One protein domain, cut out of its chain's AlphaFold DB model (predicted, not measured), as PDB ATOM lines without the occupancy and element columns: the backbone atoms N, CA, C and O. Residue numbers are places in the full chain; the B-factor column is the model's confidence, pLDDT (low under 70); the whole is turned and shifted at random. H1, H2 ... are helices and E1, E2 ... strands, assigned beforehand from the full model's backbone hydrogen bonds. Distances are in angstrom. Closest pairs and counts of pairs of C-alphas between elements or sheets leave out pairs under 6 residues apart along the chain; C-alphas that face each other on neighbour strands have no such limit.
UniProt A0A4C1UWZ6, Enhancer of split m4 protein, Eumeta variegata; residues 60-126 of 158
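What this domain is: This is residues 60 to 126 of the 158 residues of the protein "Enhancer of split m4 protein" of Eumeta variegata (UniProt A0A4C1UWZ6). One long helix, H1, has a strand hairpin, E3 and E4, along one flank, where strand E3 packs on its residues 62 to 74. A second hairpin, E1 and E2, lies off to the side of the helix at the level of its last residues and points away from it, with its tip, residues 92 to 97, sticking out free. The printed part has 67 residues with one named helix and four named strands, in the order H1, E1, E2, E3, E4; the strands make two antiparallel sheets, E1 - E2 and E3 - E4, and the class is mixed, helices and strands. The whole is loose, with a radius of gyration of the C-alphas of 14.7 A and spans of 41 by 30 by 17 A.

Where its parts are: Start at C-alpha 88, at (23.765, 21.337, 103.697), where strand E1, residues 88 to 93, begins its 15.5 A. After two residues E2 follows as residues 96 to 101, 16.0 A long. Go back to C-alpha 60 at (24.552, 44.098, 133.318) to find H1, residues 60 to 81, which runs 31.6 A. Further along, E3 is residues 111 to 115, 13.1 A, and E4 is residues 121 to 125, 13.7 A, ending at C-alpha 125 at (21.104, 43.299, 108.369).

How they stand to each other: Look first at the hairpin E1 and E2, antiparallel at 152 degrees between their directions. The C-alphas of Ala 88 and Ala 101 face each other at 4.0 A, and N 91 and O 98 are within hydrogen-bond range at 2.8 A. E2 is apart from H1. In H1 every O i to N i+4 pair is within hydrogen-bond range. H1 and E3 have 10 pairs of C-alphas within 8 A, and the closest are those of Asn 66 and Ala 114, 5.6 A apart. E3 and E4 form the other hairpin, antiparallel at 160 degrees, with N 112 and O 124 at 2.8 A and N 122 and O 114 at 2.8 A. E4 is apart from H1, and both E3 and E4 are apart from E1 and from E2.

The domain as a whole: Measure from the C-alpha of Pro 85 to that of Ala 118 for the two farthest apart, 42.8 A. The printed part has no cut. The links E1 to E2 and E3 to E4 are tight, H1 to E1 and E2 to E3 are short, and no link is long. The mean pLDDT of the printed part is 74.9. In this model 22 printed residues are under 70: residues 60 to 63, 104 to 112, 116 to 119, 121 to 122 and 124 to 126.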
ATOM      1  N   TYR A  60      23.496  45.116 133.434       55.84
ATOM      2  CA  TYR A  60      24.552  44.098 133.318       55.84
ATOM      3  C   TYR A  60      24.053  42.802 132.666       55.84
ATOM      4  O   TYR A  60      24.804  42.151 131.946       55.84
ATOM      5  N   GLU A  61      22.798  42.421 132.914       66.31
ATOM      6  CA  GLU A  61      22.197  41.233 132.300       66.31
ATOM      7  C   GLU A  61      21.921  41.457 130.805       66.31
ATOM      8  O   GLU A  61      22.163  40.559 130.003       66.31
ATOM      9  N   GLU A  62      21.494  42.660 130.412       64.81
ATOM     10  CA  GLU A  62      21.312  43.055 129.009       64.81
ATOM     11  C   GLU A  62      22.637  43.063 128.239       64.81
ATOM     12  O   GLU A  62      22.735  42.469 127.166       64.81
ATOM     13  N   GLU A  63      23.673  43.704 128.786       67.81
ATOM     14  CA  GLU A  63      24.995  43.747 128.157       67.81
ATOM     15  C   GLU A  63      25.593  42.343 128.006       67.81
ATOM     16  O   GLU A  63      26.197  42.032 126.981       67.81
ATOM     17  N   GLU A  64      25.402  41.459 128.990       74.44
ATOM     18  CA  GLU A  64      25.826  40.058 128.895       74.44
ATOM     19  C   GLU A  64      25.066  39.301 127.800       74.44
ATOM     20  O   GLU A  64      25.677  38.599 126.995       74.44
ATOM     21  N   GLN A  65      23.745  39.474 127.724       74.94
ATOM     22  CA  GLN A  65      22.912  38.849 126.695       74.94
ATOM     23  C   GLN A  65      23.296  39.328 125.293       74.94
ATOM     24  O   GLN A  65      23.475  38.509 124.392       74.94
ATOM     25  N   ASN A  66      23.497  40.634 125.117       78.12
ATOM     26  CA  ASN A  66      23.920  41.205 123.842       78.12
ATOM     27  C   ASN A  66      25.333  40.736 123.452       78.12
ATOM     28  O   ASN A  66      25.553  40.376 122.298       78.12
ATOM     29  N   ARG A  67      26.274  40.631 124.404       78.50
ATOM     30  CA  ARG A  67      27.604  40.039 124.152       78.50
ATOM     31  C   ARG A  67      27.531  38.564 123.773       78.50
ATOM     32  O   ARG A  67      28.274  38.115 122.900       78.50
ATOM     33  N   SER A  68      26.647  37.804 124.414       79.06
ATOM     34  CA  SER A  68      26.416  36.399 124.077       79.06
ATOM     35  C   SER A  68      25.856  36.255 122.661       79.06
ATOM     36  O   SER A  68      26.324  35.396 121.911       79.06
ATOM     37  N   ASN A  69      24.913  37.115 122.270       79.25
ATOM     38  CA  ASN A  69      24.370  37.150 120.911       79.25
ATOM     39  C   ASN A  69      25.470  37.468 119.892       79.25
ATOM     40  O   ASN A  69      25.665  36.708 118.947       79.25
ATOM     41  N   GLU A  70      26.270  38.508 120.140       81.12
ATOM     42  CA  GLU A  70      27.392  38.875 119.270       81.12
ATOM     43  C   GLU A  70      28.418  37.730 119.139       81.12
ATOM     44  O   GLU A  70      28.939  37.450 118.056       81.12
ATOM     45  N   SER A  71      28.710  37.026 120.238       81.62
ATOM     46  CA  SER A  71      29.607  35.867 120.217       81.62
ATOM     47  C   SER A  71      29.036  34.706 119.401       81.62
ATOM     48  O   SER A  71      29.792  34.018 118.710       81.62
ATOM     49  N   LEU A  72      27.728  34.461 119.490       81.94
ATOM     50  CA  LEU A  72      27.052  33.424 118.719       81.94
ATOM     51  C   LEU A  72      27.060  33.762 117.225       81.94
ATOM     52  O   LEU A  72      27.410  32.908 116.415       81.94
ATOM     53  N   GLU A  73      26.766  35.011 116.866       80.62
ATOM     54  CA  GLU A  73      26.822  35.501 115.485       80.62
ATOM     55  C   GLU A  73      28.209  35.276 114.872       80.62
ATOM     56  O   GLU A  73      28.328  34.665 113.808       80.62
ATOM     57  N   LYS A  74      29.279  35.676 115.574       81.50
ATOM     58  CA  LYS A  74      30.665  35.456 115.123       81.50
ATOM     59  C   LYS A  74      30.977  33.979 114.914       81.50
ATOM     60  O   LYS A  74      31.619  33.620 113.928       81.50
ATOM     61  N   LYS A  75      30.520  33.122 115.828       84.19
ATOM     62  CA  LYS A  75      30.716  31.675 115.732       84.19
ATOM     63  C   LYS A  75      30.003  31.096 114.508       84.19
ATOM     64  O   LYS A  75      30.634  30.372 113.749       84.19
ATOM     65  N   LEU A  76      28.735  31.444 114.287       80.44
ATOM     66  CA  LEU A  76      27.953  30.952 113.148       80.44
ATOM     67  C   LEU A  76      28.535  31.412 111.806       80.44
ATOM     68  O   LEU A  76      28.595  30.631 110.859       80.44
ATOM     69  N   ILE A  77      29.011  32.659 111.727       79.56
ATOM     70  CA  ILE A  77      29.700  33.176 110.537       79.56
ATOM     71  C   ILE A  77      30.979  32.375 110.276       79.56
ATOM     72  O   ILE A  77      31.188  31.910 109.157       79.56
ATOM     73  N   ALA A  78      31.801  32.157 111.305       83.50
ATOM     74  CA  ALA A  78      33.031  31.382 111.175       83.50
ATOM     75  C   ALA A  78      32.763  29.915 110.795       83.50
ATOM     76  O   ALA A  78      33.496  29.342 109.992       83.50
ATOM     77  N   GLU A  79      31.716  29.294 111.341       82.81
ATOM     78  CA  GLU A  79      31.301  27.941 110.958       82.81
ATOM     79  C   GLU A  79      30.876  27.888 109.489       82.81
ATOM     80  O   GLU A  79      31.303  26.992 108.764       82.81
ATOM     81  N   MET A  80      30.104  28.874 109.027       78.75
ATOM     82  CA  MET A  80      29.662  28.965 107.635       78.75
ATOM     83  C   MET A  80      30.838  29.126 106.661       78.75
ATOM     84  O   MET A  80      30.862  28.486 105.612       78.75
ATOM     85  N   GLU A  81      31.834  29.942 107.017       80.62
ATOM     86  CA  GLU A  81      33.046  30.150 106.210       80.62
ATOM     87  C   GLU A  81      33.936  28.906 106.135       80.62
ATOM     88  O   GLU A  81      34.572  28.664 105.111       80.62
ATOM     89  N   ASN A  82      33.955  28.097 107.197       82.38
ATOM     90  CA  ASN A  82      34.774  26.888 107.290       82.38
ATOM     91  C   ASN A  82      34.015  25.599 106.926       82.38
ATOM     92  O   ASN A  82      34.549  24.500 107.101       82.38
ATOM     93  N   CYS A  83      32.778  25.698 106.432       81.75
ATOM     94  CA  CYS A  83      32.000  24.531 106.028       81.75
ATOM     95  C   CYS A  83      32.671  23.783 104.868       81.75
ATOM     96  O   CYS A  83      33.065  24.366 103.857       81.75
ATOM     97  N   ALA A  84      32.742  22.454 104.984       82.69
ATOM     98  CA  ALA A  84      33.237  21.603 103.910       82.69
ATOM     99  C   ALA A  84      32.316  21.687 102.674       82.69
ATOM    100  O   ALA A  84      31.092  21.820 102.819       82.69
ATOM    101  N   PRO A  85      32.863  21.557 101.451       78.81
ATOM    102  CA  PRO A  85      32.045  21.503 100.245       78.81
ATOM    103  C   PRO A  85      31.074  20.317 100.316       78.81
ATOM    104  O   PRO A  85      31.466  19.199 100.642       78.81
ATOM    105  N   GLY A  86      29.798  20.566 100.016       78.19
ATOM    106  CA  GLY A  86      28.730  19.563 100.117       78.19
ATOM    107  C   GLY A  86      27.991  19.540 101.460       78.19
ATOM    108  O   GLY A  86      27.062  18.752 101.618       78.19
ATOM    109  N   THR A  87      28.347  20.419 102.402       84.31
ATOM    110  CA  THR A  87      27.537  20.660 103.607       84.31
ATOM    111  C   THR A  87      26.169  21.220 103.210       84.31
ATOM    112  O   THR A  87      26.058  21.987 102.254       84.31
ATOM    113  N   ALA A  88      25.116  20.846 103.933       85.94
ATOM    114  CA  ALA A  88      23.765  21.337 103.697       85.94
ATOM    115  C   ALA A  88      23.098  21.753 105.008       85.94
ATOM    116  O   ALA A  88      23.361  21.177 106.061       85.94
ATOM    117  N   ILE A  89      22.229  22.751 104.919       81.81
ATOM    118  CA  ILE A  89      21.372  23.214 106.004       81.81
ATOM    119  C   ILE A  89      19.939  22.770 105.744       81.81
ATOM    120  O   ILE A  89      19.499  22.656 104.599       81.81
ATOM    121  N   VAL A  90      19.208  22.529 106.822       82.19
ATOM    122  CA  VAL A  90      17.776  22.253 106.757       82.19
ATOM    123  C   VAL A  90      17.039  23.581 106.877       82.19
ATOM    124  O   VAL A  90      17.230  24.308 107.850       82.19
ATOM    125  N   VAL A  91      16.228  23.904 105.876       81.94
ATOM    126  CA  VAL A  91      15.419  25.121 105.810       81.94
ATOM    127  C   VAL A  91      13.960  24.732 106.000       81.94
ATOM    128  O   VAL A  91      13.439  23.882 105.277       81.94
ATOM    129  N   TYR A  92      13.314  25.357 106.979       77.88
ATOM    130  CA  TYR A  92      11.891  25.193 107.251       77.88
ATOM    131  C   TYR A  92      11.144  26.402 106.682       77.88
ATOM    132  O   TYR A  92      11.326  27.518 107.169       77.88
ATOM    133  N   GLU A  93      10.327  26.185 105.654       80.38
ATOM    134  CA  GLU A  93       9.486  27.201 105.014       80.38
ATOM    135  C   GLU A  93       8.027  26.784 105.208       80.38
ATOM    136  O   GLU A  93       7.624  25.742 104.714       80.38
ATOM    137  N   GLU A  94       7.254  27.570 105.964       78.38
ATOM    138  CA  GLU A  94       5.850  27.288 106.305       78.38
ATOM    139  C   GLU A  94       5.603  25.833 106.754       78.38
ATOM    140  O   GLU A  94       5.825  25.518 107.919       78.38
ATOM    141  N   ASP A  95       5.176  24.937 105.868       77.06
ATOM    142  CA  ASP A  95       4.889  23.531 106.184       77.06
ATOM    143  C   ASP A  95       5.836  22.537 105.478       77.06
ATOM    144  O   ASP A  95       5.639  21.322 105.534       77.06
ATOM    145  N   GLU A  96       6.890  23.041 104.834       75.31
ATOM    146  CA  GLU A  96       7.879  22.266 104.094       75.31
ATOM    147  C   GLU A  96       9.262  22.320 104.759       75.31
ATOM    148  O   GLU A  96       9.744  23.352 105.230       75.31
ATOM    149  N   CYS A  97       9.923  21.165 104.789       84.38
ATOM    150  CA  CYS A  97      11.293  21.011 105.253       84.38
ATOM    151  C   CYS A  97      12.164  20.626 104.057       84.38
ATOM    152  O   CYS A  97      12.041  19.520 103.529       84.38
ATOM    153  N   SER A  98      13.067  21.518 103.649       81.88
ATOM    154  CA  SER A  98      13.961  21.299 102.512       81.88
ATOM    155  C   SER A  98      15.428  21.304 102.940       81.88
ATOM    156  O   SER A  98      15.835  22.017 103.856       81.88
ATOM    157  N   VAL A  99      16.251  20.483 102.285       84.94
ATOM    158  CA  VAL A  99      17.703  20.457 102.506       84.94
ATOM    159  C   VAL A  99      18.364  21.307 101.429       84.94
ATOM    160  O   VAL A  99      18.268  21.000 100.240       84.94
ATOM    161  N   ARG A 100      19.038  22.384 101.832       81.25
ATOM    162  CA  ARG A 100      19.695  23.331 100.928       81.25
ATOM    163  C   ARG A 100      21.203  23.268 101.130       81.25
ATOM    164  O   ARG A 100      21.692  23.436 102.242       81.25
ATOM    165  N   ALA A 101      21.947  23.030 100.051       81.94
ATOM    166  CA  ALA A 101      23.404  23.043 100.104       81.94
ATOM    167  C   ALA A 101      23.910  24.415 100.574       81.94
ATOM    168  O   ALA A 101      23.479  25.454 100.062       81.94
ATOM    169  N   VAL A 102      24.837  24.401 101.527       79.94
ATOM    170  CA  VAL A 102      25.567  25.586 101.961       79.94
ATOM    171  C   VAL A 102      26.468  26.004 100.816       79.94
ATOM    172  O   VAL A 102      27.270  25.222 100.306       79.94
ATOM    173  N   ARG A 103      26.317  27.256 100.399       74.00
ATOM    174  CA  ARG A 103      27.151  27.855  99.367       74.00
ATOM    175  C   ARG A 103      27.912  29.013  99.985       74.00
ATOM    176  O   ARG A 103      27.292  29.854 100.623       74.00
ATOM    177  N   SER A 104      29.219  29.063  99.767       69.69
ATOM    178  CA  SER A 104      30.096  30.115 100.294       69.69
ATOM    179  C   SER A 104      29.828  31.498  99.688       69.69
ATOM    180  O   SER A 104      30.228  32.502 100.267       69.69
ATOM    181  N   ASP A 105      29.128  31.560  98.551       69.75
ATOM    182  CA  ASP A 105      28.672  32.798  97.907       69.75
ATOM    183  C   ASP A 105      27.358  33.342  98.495       69.75
ATOM    184  O   ASP A 105      26.901  34.412  98.096       69.75
ATOM    185  N   ARG A 106      26.729  32.617  99.428       66.50
ATOM    186  CA  ARG A 106      25.489  33.022 100.090       66.50
ATOM    187  C   ARG A 106      25.708  33.179 101.582       66.50
ATOM    188  O   ARG A 106      26.356  32.363 102.229       66.50
ATOM    189  N   PHE A 107      25.115  34.227 102.130       64.81
ATOM    190  CA  PHE A 107      25.211  34.545 103.542       64.81
ATOM    191  C   PHE A 107      23.885  34.218 104.236       64.81
ATOM    192  O   PHE A 107      22.828  34.695 103.827       64.81
ATOM    193  N   TYR A 108      23.952  33.349 105.247       66.94
ATOM    194  CA  TYR A 108      22.785  32.725 105.886       66.94
ATOM    195  C   TYR A 108      22.500  33.246 107.300       66.94
ATOM    196  O   TYR A 108      21.511  32.834 107.899       66.94
ATOM    197  N   VAL A 109      23.341  34.137 107.836       64.25
ATOM    198  CA  VAL A 109      23.164  34.747 109.166       64.25
ATOM    199  C   VAL A 109      22.859  36.232 108.977       64.25
ATOM    200  O   VAL A 109      23.725  37.065 109.210       64.25
ATOM    201  N   PRO A 110      21.671  36.599 108.474       60.56
ATOM    202  CA  PRO A 110      21.471  37.899 107.856       60.56
ATOM    203  C   PRO A 110      21.488  39.065 108.836       60.56
ATOM    204  O   PRO A 110      21.482  40.191 108.357       60.56
ATOM    205  N   VAL A 111      21.477  38.846 110.157       65.38
ATOM    206  CA  VAL A 111      21.125  39.905 111.103       65.38
ATOM    207  C   VAL A 111      21.957  39.926 112.389       65.38
ATOM    208  O   VAL A 111      22.292  38.879 112.936       65.38
ATOM    209  N   HIS A 112      22.248  41.136 112.867       66.94
ATOM    210  CA  HIS A 112      22.715  41.414 114.222       66.94
ATOM    211  C   HIS A 112      21.520  41.557 115.147       66.94
ATOM    212  O   HIS A 112      20.598  42.285 114.792       66.94
ATOM    213  N   PHE A 113      21.543  40.941 116.324       74.88
ATOM    214  CA  PHE A 113      20.464  41.038 117.304       74.88
ATOM    215  C   PHE A 113      20.904  41.784 118.564       74.88
ATOM    216  O   PHE A 113      21.888  41.427 119.209       74.88
ATOM    217  N   ALA A 114      20.108  42.769 118.978       70.38
ATOM    218  CA  ALA A 114      20.293  43.468 120.244       70.38
ATOM    219  C   ALA A 114      18.963  43.614 120.985       70.38
ATOM    220  O   ALA A 114      17.921  43.867 120.385       70.38
ATOM    221  N   ARG A 115      18.996  43.476 122.306       73.00
ATOM    222  CA  ARG A 115      17.875  43.738 123.209       73.00
ATOM    223  C   ARG A 115      18.155  45.027 123.974       73.00
ATOM    224  O   ARG A 115      19.288  45.227 124.394       73.00
ATOM    225  N   THR A 116      17.141  45.869 124.155       68.50
ATOM    226  CA  THR A 116      17.218  47.065 125.005       68.50
ATOM    227  C   THR A 116      16.781  46.779 126.437       68.50
ATOM    228  O   THR A 116      16.071  45.805 126.699       68.50
ATOM    229  N   GLU A 117      17.097  47.695 127.354       61.81
ATOM    230  CA  GLU A 117      16.667  47.648 128.760       61.81
ATOM    231  C   GLU A 117      15.143  47.496 128.923       61.81
ATOM    232  O   GLU A 117      14.657  46.826 129.834       61.81
ATOM    233  N   ALA A 118      14.365  48.062 127.993       67.50
ATOM    234  CA  ALA A 118      12.906  47.944 127.972       67.50
ATOM    235  C   ALA A 118      12.401  46.554 127.529       67.50
ATOM    236  O   ALA A 118      11.192  46.322 127.511       67.50
ATOM    237  N   GLY A 119      13.303  45.636 127.165       64.50
ATOM    238  CA  GLY A 119      12.988  44.321 126.608       64.50
ATOM    239  C   GLY A 119      12.678  44.337 125.111       64.50
ATOM    240  O   GLY A 119      12.240  43.327 124.569       64.50
ATOM    241  N   THR A 120      12.902  45.459 124.425       70.56
ATOM    242  CA  THR A 120      12.650  45.559 122.985       70.56
ATOM    243  C   THR A 120      13.821  44.973 122.210       70.56
ATOM    244  O   THR A 120      14.963  45.375 122.415       70.56
ATOM    245  N   PHE A 121      13.536  44.055 121.290       69.19
ATOM    246  CA  PHE A 121      14.538  43.499 120.387       69.19
ATOM    247  C   PHE A 121      14.635  44.324 119.108       69.19
ATOM    248  O   PHE A 121      13.626  44.700 118.515       69.19
ATOM    249  N   PHE A 122      15.865  44.555 118.677       68.75
ATOM    250  CA  PHE A 122      16.221  45.163 117.412       68.75
ATOM    251  C   PHE A 122      17.092  44.196 116.637       68.75
ATOM    252  O   PHE A 122      17.877  43.439 117.214       68.75
ATOM    253  N   TRP A 123      16.964  44.260 115.318       76.25
ATOM    254  CA  TRP A 123      17.880  43.577 114.439       76.25
ATOM    255  C   TRP A 123      18.272  44.460 113.264       76.25
ATOM    256  O   TRP A 123      17.486  45.293 112.812       76.25
ATOM    257  N   THR A 124      19.500  44.305 112.787       60.62
ATOM    258  CA  THR A 124      19.989  44.994 111.588       60.62
ATOM    259  C   THR A 124      20.586  43.982 110.639       60.62
ATOM    260  O   THR A 124      21.180  43.009 111.088       60.62
ATOM    261  N   SER A 125      20.441  44.178 109.329       62.44
ATOM    262  CA  SER A 125      21.104  43.299 108.369       62.44
ATOM    263  C   SER A 125      22.626  43.435 108.479       62.44
ATOM    264  O   SER A 125      23.129  44.562 108.488       62.44
ATOM    265  N   VAL A 126      23.369  42.329 108.501       62.62
ATOM    266  CA  VAL A 126      24.839  42.365 108.464       62.62
ATOM    267  C   VAL A 126      25.270  42.866 107.082       62.62
ATOM    268  O   VAL A 126      25.168  42.153 106.084       62.62
TER     269      VAL A 126